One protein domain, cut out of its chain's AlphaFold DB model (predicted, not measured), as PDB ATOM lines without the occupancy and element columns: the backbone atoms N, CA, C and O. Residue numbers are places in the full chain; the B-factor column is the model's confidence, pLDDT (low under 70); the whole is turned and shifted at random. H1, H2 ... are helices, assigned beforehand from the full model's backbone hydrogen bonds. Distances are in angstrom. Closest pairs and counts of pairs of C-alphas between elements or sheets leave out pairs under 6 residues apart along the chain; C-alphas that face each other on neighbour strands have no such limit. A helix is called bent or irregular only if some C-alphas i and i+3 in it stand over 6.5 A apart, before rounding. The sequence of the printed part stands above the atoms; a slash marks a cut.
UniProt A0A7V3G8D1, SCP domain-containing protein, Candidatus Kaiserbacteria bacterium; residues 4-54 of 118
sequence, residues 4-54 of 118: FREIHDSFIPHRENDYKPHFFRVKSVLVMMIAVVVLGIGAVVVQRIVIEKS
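AT A GLANCE: This is residues 4 to 54 of the 118 residues of the protein "SCP domain-containing protein" of Candidatus Kaiserbacteria bacterium (UniProt A0A7V3G8D1). One long helix, H2, makes most of the length, its residues 33 to 52 sticking out as an arm from a small head made of the short helix H1 and the looping stretch of residues 12 to 25. The printed part has 51 residues with two named helices, H1 then H2, no named strand, and is all helix by class. It is extended, with a radius of gyration of the C-alphas of 17.2 A, and a rod spanning 55 by 22 by 9 A.

IN THESE COORDINATES: Find C-alpha 4 at (32.659, -36.291, -36.976); there H1 begins, residues 4 to 11. Go on to C-alpha 26 at (37.054, -25.755, -56.573), where H2 begins, residues 26 to 52; it runs 39.0 A to C-alpha 52 at (43.518, 6.263, -35.313) and is not bent.

HOW THE PARTS SIT: H1 and H2 are apart, with no C-alpha of the one within 8 A of the other. A long link of 14 residues joins them. In both helices every O i to N i+4 pair is within hydrogen-bond range. Residues 33 to 54, of which 33 to 52 belong to H2, stand free.

THE WHOLE: The two C-alphas farthest apart, those of Arg 15 and Ser 54, are 55.0 A apart. The printed part has no cut. Look at the B-factor column: residues 53 to 54 are under 70.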
ATOM      1  N   PHE A   4      31.575 -35.369 -36.646       82.12
ATOM      2  CA  PHE A   4      32.659 -36.291 -36.976       82.12
ATOM      3  C   PHE A   4      32.629 -36.764 -38.440       82.12
ATOM      4  O   PHE A   4      33.674 -36.853 -39.080       82.12
ATOM      5  N   ARG A   5      31.434 -37.024 -38.988       78.94
ATOM      6  CA  ARG A   5      31.266 -37.443 -40.385       78.94
ATOM      7  C   ARG A   5      31.599 -36.298 -41.344       78.94
ATOM      8  O   ARG A   5      32.300 -36.512 -42.315       78.94
ATOM      9  N   GLU A   6      31.194 -35.071 -41.031       80.00
ATOM     10  CA  GLU A   6      31.470 -33.907 -41.888       80.00
ATOM     11  C   GLU A   6      32.960 -33.544 -41.949       80.00
ATOM     12  O   GLU A   6      33.468 -33.161 -43.007       80.00
ATOM     13  N   ILE A   7      33.677 -33.696 -40.829       83.69
ATOM     14  CA  ILE A   7      35.135 -33.525 -40.782       83.69
ATOM     15  C   ILE A   7      35.817 -34.632 -41.591       83.69
ATOM     16  O   ILE A   7      36.696 -34.348 -42.406       83.69
ATOM     17  N   HIS A   8      35.388 -35.884 -41.407       83.44
ATOM     18  CA  HIS A   8      35.912 -37.020 -42.158       83.44
ATOM     19  C   HIS A   8      35.725 -36.823 -43.672       83.44
ATOM     20  O   HIS A   8      36.699 -36.867 -44.420       83.44
ATOM     21  N   ASP A   9      34.515 -36.483 -44.113       82.19
ATOM     22  CA  ASP A   9      34.185 -36.279 -45.527       82.19
ATOM     23  C   ASP A   9      34.860 -35.022 -46.115       82.19
ATOM     24  O   ASP A   9      35.050 -34.910 -47.330       82.19
ATOM     25  N   SER A  10      35.235 -34.042 -45.284       82.81
ATOM     26  CA  SER A  10      35.944 -32.840 -45.740       82.81
ATOM     27  C   SER A  10      37.417 -33.080 -46.035       82.81
ATOM     28  O   SER A  10      37.924 -32.504 -47.003       82.81
ATOM     29  N   PHE A  11      38.090 -33.915 -45.238       88.12
ATOM     30  CA  PHE A  11      39.551 -34.050 -45.257       88.12
ATOM     31  C   PHE A  11      40.057 -35.412 -45.751       88.12
ATOM     32  O   PHE A  11      41.154 -35.472 -46.305       88.12
ATOM     33  N   ILE A  12      39.289 -36.494 -45.593       89.69
ATOM     34  CA  ILE A  12      39.734 -37.860 -45.901       89.69
ATOM     35  C   ILE A  12      39.111 -38.322 -47.231       89.69
ATOM     36  O   ILE A  12      37.899 -38.228 -47.411       89.69
ATOM     37  N   PRO A  13      39.900 -38.829 -48.197       86.62
ATOM     38  CA  PRO A  13      39.363 -39.477 -49.391       86.62
ATOM     39  C   PRO A  13      38.718 -40.827 -49.051       86.62
ATOM     40  O   PRO A  13      39.375 -41.721 -48.524       86.62
ATOM     41  N   HIS A  14      37.451 -41.020 -49.412       85.44
ATOM     42  CA  HIS A  14      36.774 -42.320 -49.334       85.44
ATOM     43  C   HIS A  14      35.751 -42.468 -50.463       85.44
ATOM     44  O   HIS A  14      35.454 -41.517 -51.190       85.44
ATOM     45  N   ARG A  15      35.207 -43.681 -50.599       84.75
ATOM     46  CA  ARG A  15      34.296 -44.071 -51.682       84.75
ATOM     47  C   ARG A  15      33.048 -43.192 -51.787       84.75
ATOM     48  O   ARG A  15      32.621 -42.903 -52.894       84.75
ATOM     49  N   GLU A  16      32.480 -42.758 -50.663       82.81
ATOM     50  CA  GLU A  16      31.268 -41.917 -50.659       82.81
ATOM     51  C   GLU A  16      31.551 -40.457 -51.062       82.81
ATOM     52  O   GLU A  16      30.622 -39.726 -51.387       82.81
ATOM     53  N   ASN A  17      32.822 -40.038 -51.089       84.06
ATOM     54  CA  ASN A  17      33.256 -38.714 -51.538       84.06
ATOM     55  C   ASN A  17      34.049 -38.772 -52.862       84.06
ATOM     56  O   ASN A  17      34.880 -37.907 -53.143       84.06
ATOM     57  N   ASP A  18      33.858 -39.825 -53.665       86.25
ATOM     58  CA  ASP A  18      34.564 -40.050 -54.938       86.25
ATOM     59  C   ASP A  18      36.097 -39.937 -54.828       86.25
ATOM     60  O   ASP A  18      36.774 -39.530 -55.775       86.25
ATOM     61  N   TYR A  19      36.649 -40.249 -53.647       86.00
ATOM     62  CA  TYR A  19      38.062 -40.058 -53.305       86.00
ATOM     63  C   TYR A  19      38.573 -38.610 -53.495       86.00
ATOM     64  O   TYR A  19      39.772 -38.386 -53.663       86.00
ATOM     65  N   LYS A  20      37.683 -37.609 -53.446       83.56
ATOM     66  CA  LYS A  20      37.987 -36.179 -53.625       83.56
ATOM     67  C   LYS A  20      37.501 -35.356 -52.423       83.56
ATOM     68  O   LYS A  20      36.360 -34.883 -52.453       83.56
ATOM     69  N   PRO A  21      38.366 -35.121 -51.415       87.62
ATOM     70  CA  PRO A  21      38.030 -34.372 -50.202       87.62
ATOM     71  C   PRO A  21      37.318 -33.055 -50.513       87.62
ATOM     72  O   PRO A  21      37.754 -32.302 -51.390       87.62
ATOM     73  N   HIS A  22      36.228 -32.754 -49.798       86.38
ATOM     74  CA  HIS A  22      35.442 -31.550 -50.080       86.38
ATOM     75  C   HIS A  22      36.249 -30.264 -49.876       86.38
ATOM     76  O   HIS A  22      36.006 -29.292 -50.588       86.38
ATOM     77  N   PHE A  23      37.240 -30.270 -48.980       84.62
ATOM     78  CA  PHE A  23      38.097 -29.120 -48.690       84.62
ATOM     79  C   PHE A  23      38.893 -28.627 -49.912       84.62
ATOM     80  O   PHE A  23      39.038 -27.424 -50.113       84.62
ATOM     81  N   PHE A  24      39.333 -29.539 -50.786       84.25
ATOM     82  CA  PHE A  24      40.142 -29.214 -51.971       84.25
ATOM     83  C   PHE A  24      39.326 -29.085 -53.266       84.25
ATOM     84  O   PHE A  24      39.889 -28.917 -54.349       84.25
ATOM     85  N   ARG A  25      37.991 -29.155 -53.196       87.50
ATOM     86  CA  ARG A  25      37.136 -28.919 -54.367       87.50
ATOM     87  C   ARG A  25      37.129 -27.431 -54.724       87.50
ATOM     88  O   ARG A  25      37.137 -26.574 -53.846       87.50
ATOM     89  N   VAL A  26      37.014 -27.127 -56.020       87.75
ATOM     90  CA  VAL A  26      37.054 -25.755 -56.573       87.75
ATOM     91  C   VAL A  26      36.138 -24.782 -55.820       87.75
ATOM     92  O   VAL A  26      36.559 -23.683 -55.476       87.75
ATOM     93  N   LYS A  27      34.902 -25.195 -55.508       88.31
ATOM     94  CA  LYS A  27      33.941 -24.364 -54.762       88.31
ATOM     95  C   LYS A  27      34.454 -23.995 -53.363       88.31
ATOM     96  O   LYS A  27      34.375 -22.834 -52.979       88.31
ATOM     97  N   SER A  28      35.009 -24.958 -52.633       87.88
ATOM     98  CA  SER A  28      35.535 -24.761 -51.277       87.88
ATOM     99  C   SER A  28      36.790 -23.894 -51.277       87.88
ATOM    100  O   SER A  28      36.909 -22.993 -50.452       87.88
ATOM    101  N   VAL A  29      37.682 -24.094 -52.253       90.62
ATOM    102  CA  VAL A  29      38.877 -23.257 -52.434       90.62
ATOM    103  C   VAL A  29      38.492 -21.804 -52.726       90.62
ATOM    104  O   VAL A  29      39.068 -20.897 -52.134       90.62
ATOM    105  N   LEU A  30      37.487 -21.562 -53.575       94.06
ATOM    106  CA  LEU A  30      36.995 -20.206 -53.848       94.06
ATOM    107  C   LEU A  30      36.416 -19.536 -52.596       94.06
ATOM    108  O   LEU A  30      36.738 -18.381 -52.321       94.06
ATOM    109  N   VAL A  31      35.610 -20.258 -51.811       93.88
ATOM    110  CA  VAL A  31      35.069 -19.743 -50.541       93.88
ATOM    111  C   VAL A  31      36.194 -19.434 -49.554       93.88
ATOM    112  O   VAL A  31      36.177 -18.376 -48.930       93.88
ATOM    113  N   MET A  32      37.200 -20.305 -49.452       91.12
ATOM    114  CA  MET A  32      38.363 -20.088 -48.592       91.12
ATOM    115  C   MET A  32      39.168 -18.857 -49.025       91.12
ATOM    116  O   MET A  32      39.533 -18.047 -48.180       91.12
ATOM    117  N   MET A  33      39.395 -18.668 -50.329       94.56
ATOM    118  CA  MET A  33      40.078 -17.483 -50.859       94.56
ATOM    119  C   MET A  33      39.322 -16.195 -50.519       94.56
ATOM    120  O   MET A  33      39.925 -15.238 -50.038       94.56
ATOM    121  N   ILE A  34      37.998 -16.182 -50.705       97.00
ATOM    122  CA  ILE A  34      37.158 -15.035 -50.332       97.00
ATOM    123  C   ILE A  34      37.230 -14.790 -48.823       97.00
ATOM    124  O   ILE A  34      37.418 -13.653 -48.403       97.00
ATOM    125  N   ALA A  35      37.138 -15.843 -48.006       96.75
ATOM    126  CA  ALA A  35      37.232 -15.728 -46.556       96.75
ATOM    127  C   ALA A  35      38.579 -15.139 -46.119       96.75
ATOM    128  O   ALA A  35      38.598 -14.231 -45.293       96.75
ATOM    129  N   VAL A  36      39.696 -15.580 -46.707       97.56
ATOM    130  CA  VAL A  36      41.032 -15.028 -46.426       97.56
ATOM    131  C   VAL A  36      41.106 -13.547 -46.794       97.56
ATOM    132  O   VAL A  36      41.606 -12.753 -46.002       97.56
ATOM    133  N   VAL A  37      40.576 -13.153 -47.955       98.00
ATOM    134  CA  VAL A  37      40.556 -11.742 -48.372       98.00
ATOM    135  C   VAL A  37      39.697 -10.901 -47.427       98.00
ATOM    136  O   VAL A  37      40.139  -9.843 -46.988       98.00
ATOM    137  N   VAL A  38      38.505 -11.373 -47.060       98.06
ATOM    138  CA  VAL A  38      37.608 -10.674 -46.126       98.06
ATOM    139  C   VAL A  38      38.241 -10.547 -44.742       98.06
ATOM    140  O   VAL A  38      38.196  -9.469 -44.155       98.06
ATOM    141  N   LEU A  39      38.873 -11.609 -44.238       98.00
ATOM    142  CA  LEU A  39      39.601 -11.579 -42.970       98.00
ATOM    143  C   LEU A  39      40.790 -10.617 -43.031       98.00
ATOM    144  O   LEU A  39      40.999  -9.860 -42.087       98.00
ATOM    145  N   GLY A  40      41.529 -10.593 -44.143       97.38
ATOM    146  CA  GLY A  40      42.633  -9.661 -44.361       97.38
ATOM    147  C   GLY A  40      42.170  -8.203 -44.385       97.38
ATOM    148  O   GLY A  40      42.726  -7.371 -43.671       97.38
ATOM    149  N   ILE A  41      41.111  -7.895 -45.138       97.56
ATOM    150  CA  ILE A  41      40.504  -6.555 -45.167       97.56
ATOM    151  C   ILE A  41      39.989  -6.179 -43.776       97.56
ATOM    152  O   ILE A  41      40.267  -5.082 -43.297       97.56
ATOM    153  N   GLY A  42      39.288  -7.091 -43.101       97.19
ATOM    154  CA  GLY A  42      38.797  -6.891 -41.740       97.19
ATOM    155  C   GLY A  42      39.928  -6.582 -40.760       97.19
ATOM    156  O   GLY A  42      39.825  -5.624 -39.999       97.19
ATOM    157  N   ALA A  43      41.038  -7.321 -40.827       96.25
ATOM    158  CA  ALA A  43      42.218  -7.073 -40.007       96.25
ATOM    159  C   ALA A  43      42.819  -5.682 -40.265       96.25
ATOM    160  O   ALA A  43      43.125  -4.969 -39.312       96.25
ATOM    161  N   VAL A  44      42.922  -5.257 -41.531       95.44
ATOM    162  CA  VAL A  44      43.408  -3.912 -41.890       95.44
ATOM    163  C   VAL A  44      42.466  -2.819 -41.377       95.44
ATOM    164  O   VAL A  44      42.931  -1.818 -40.835       95.44
ATOM    165  N   VAL A  45      41.149  -2.999 -41.500       95.38
ATOM    166  CA  VAL A  45      40.151  -2.043 -40.988       95.38
ATOM    167  C   VAL A  45      40.231  -1.937 -39.466       95.38
ATOM    168  O   VAL A  45      40.279  -0.830 -38.933       95.38
ATOM    169  N   VAL A  46      40.306  -3.068 -38.758       93.00
ATOM    170  CA  VAL A  46      40.478  -3.087 -37.298       93.00
ATOM    171  C   VAL A  46      41.775  -2.388 -36.904       93.00
ATOM    172  O   VAL A  46      41.758  -1.533 -36.022       93.00
ATOM    173  N   GLN A  47      42.885  -2.684 -37.587       86.94
ATOM    174  CA  GLN A  47      44.169  -2.038 -37.332       86.94
ATOM    175  C   GLN A  47      44.084  -0.516 -37.513       86.94
ATOM    176  O   GLN A  47      44.568   0.219 -36.656       86.94
ATOM    177  N   ARG A  48      43.442  -0.033 -38.586       86.69
ATOM    178  CA  ARG A  48      43.233   1.406 -38.826       86.69
ATOM    179  C   ARG A  48      42.437   2.056 -37.700       86.69
ATOM    180  O   ARG A  48      42.890   3.055 -37.157       86.69
ATOM    181  N   ILE A  49      41.316   1.457 -37.299       87.81
ATOM    182  CA  ILE A  49      40.466   1.980 -36.219       87.81
ATOM    183  C   ILE A  49      41.226   2.034 -34.890       87.81
ATOM    184  O   ILE A  49      41.095   3.007 -34.153       87.81
ATOM    185  N   VAL A  50      42.011   1.000 -34.570       85.25
ATOM    186  CA  VAL A  50      42.799   0.952 -33.331       85.25
ATOM    187  C   VAL A  50      43.893   2.015 -33.341       85.25
ATOM    188  O   VAL A  50      44.054   2.706 -32.345       85.25
ATOM    189  N   ILE A  51      44.614   2.174 -34.453       78.25
ATOM    190  CA  ILE A  51      45.693   3.159 -34.572       78.25
ATOM    191  C   ILE A  51      45.151   4.592 -34.537       78.25
ATOM    192  O   ILE A  51      45.683   5.409 -33.802       78.25
ATOM    193  N   GLU A  52      44.093   4.908 -35.287       73.62
ATOM    194  CA  GLU A  52      43.518   6.263 -35.313       73.62
ATOM    195  C   GLU A  52      42.916   6.678 -33.969       73.62
ATOM    196  O   GLU A  52      42.908   7.858 -33.631       73.62
ATOM    197  N   LYS A  53      42.410   5.716 -33.191       68.75
ATOM    198  CA  LYS A  53      41.860   5.965 -31.852       68.75
ATOM    199  C   LYS A  53      42.889   5.852 -30.735       68.75
ATOM    200  O   LYS A  53      42.528   6.042 -29.575       68.75
ATOM    201  N   SER A  54      44.126   5.489 -31.049       63.28
ATOM    202  CA  SER A  54      45.167   5.302 -30.054       63.28
ATOM    203  C   SER A  54      46.227   6.379 -30.198       63.28
ATOM    204  O   SER A  54      46.827   6.543 -31.255       63.28
TER     205      SER A  54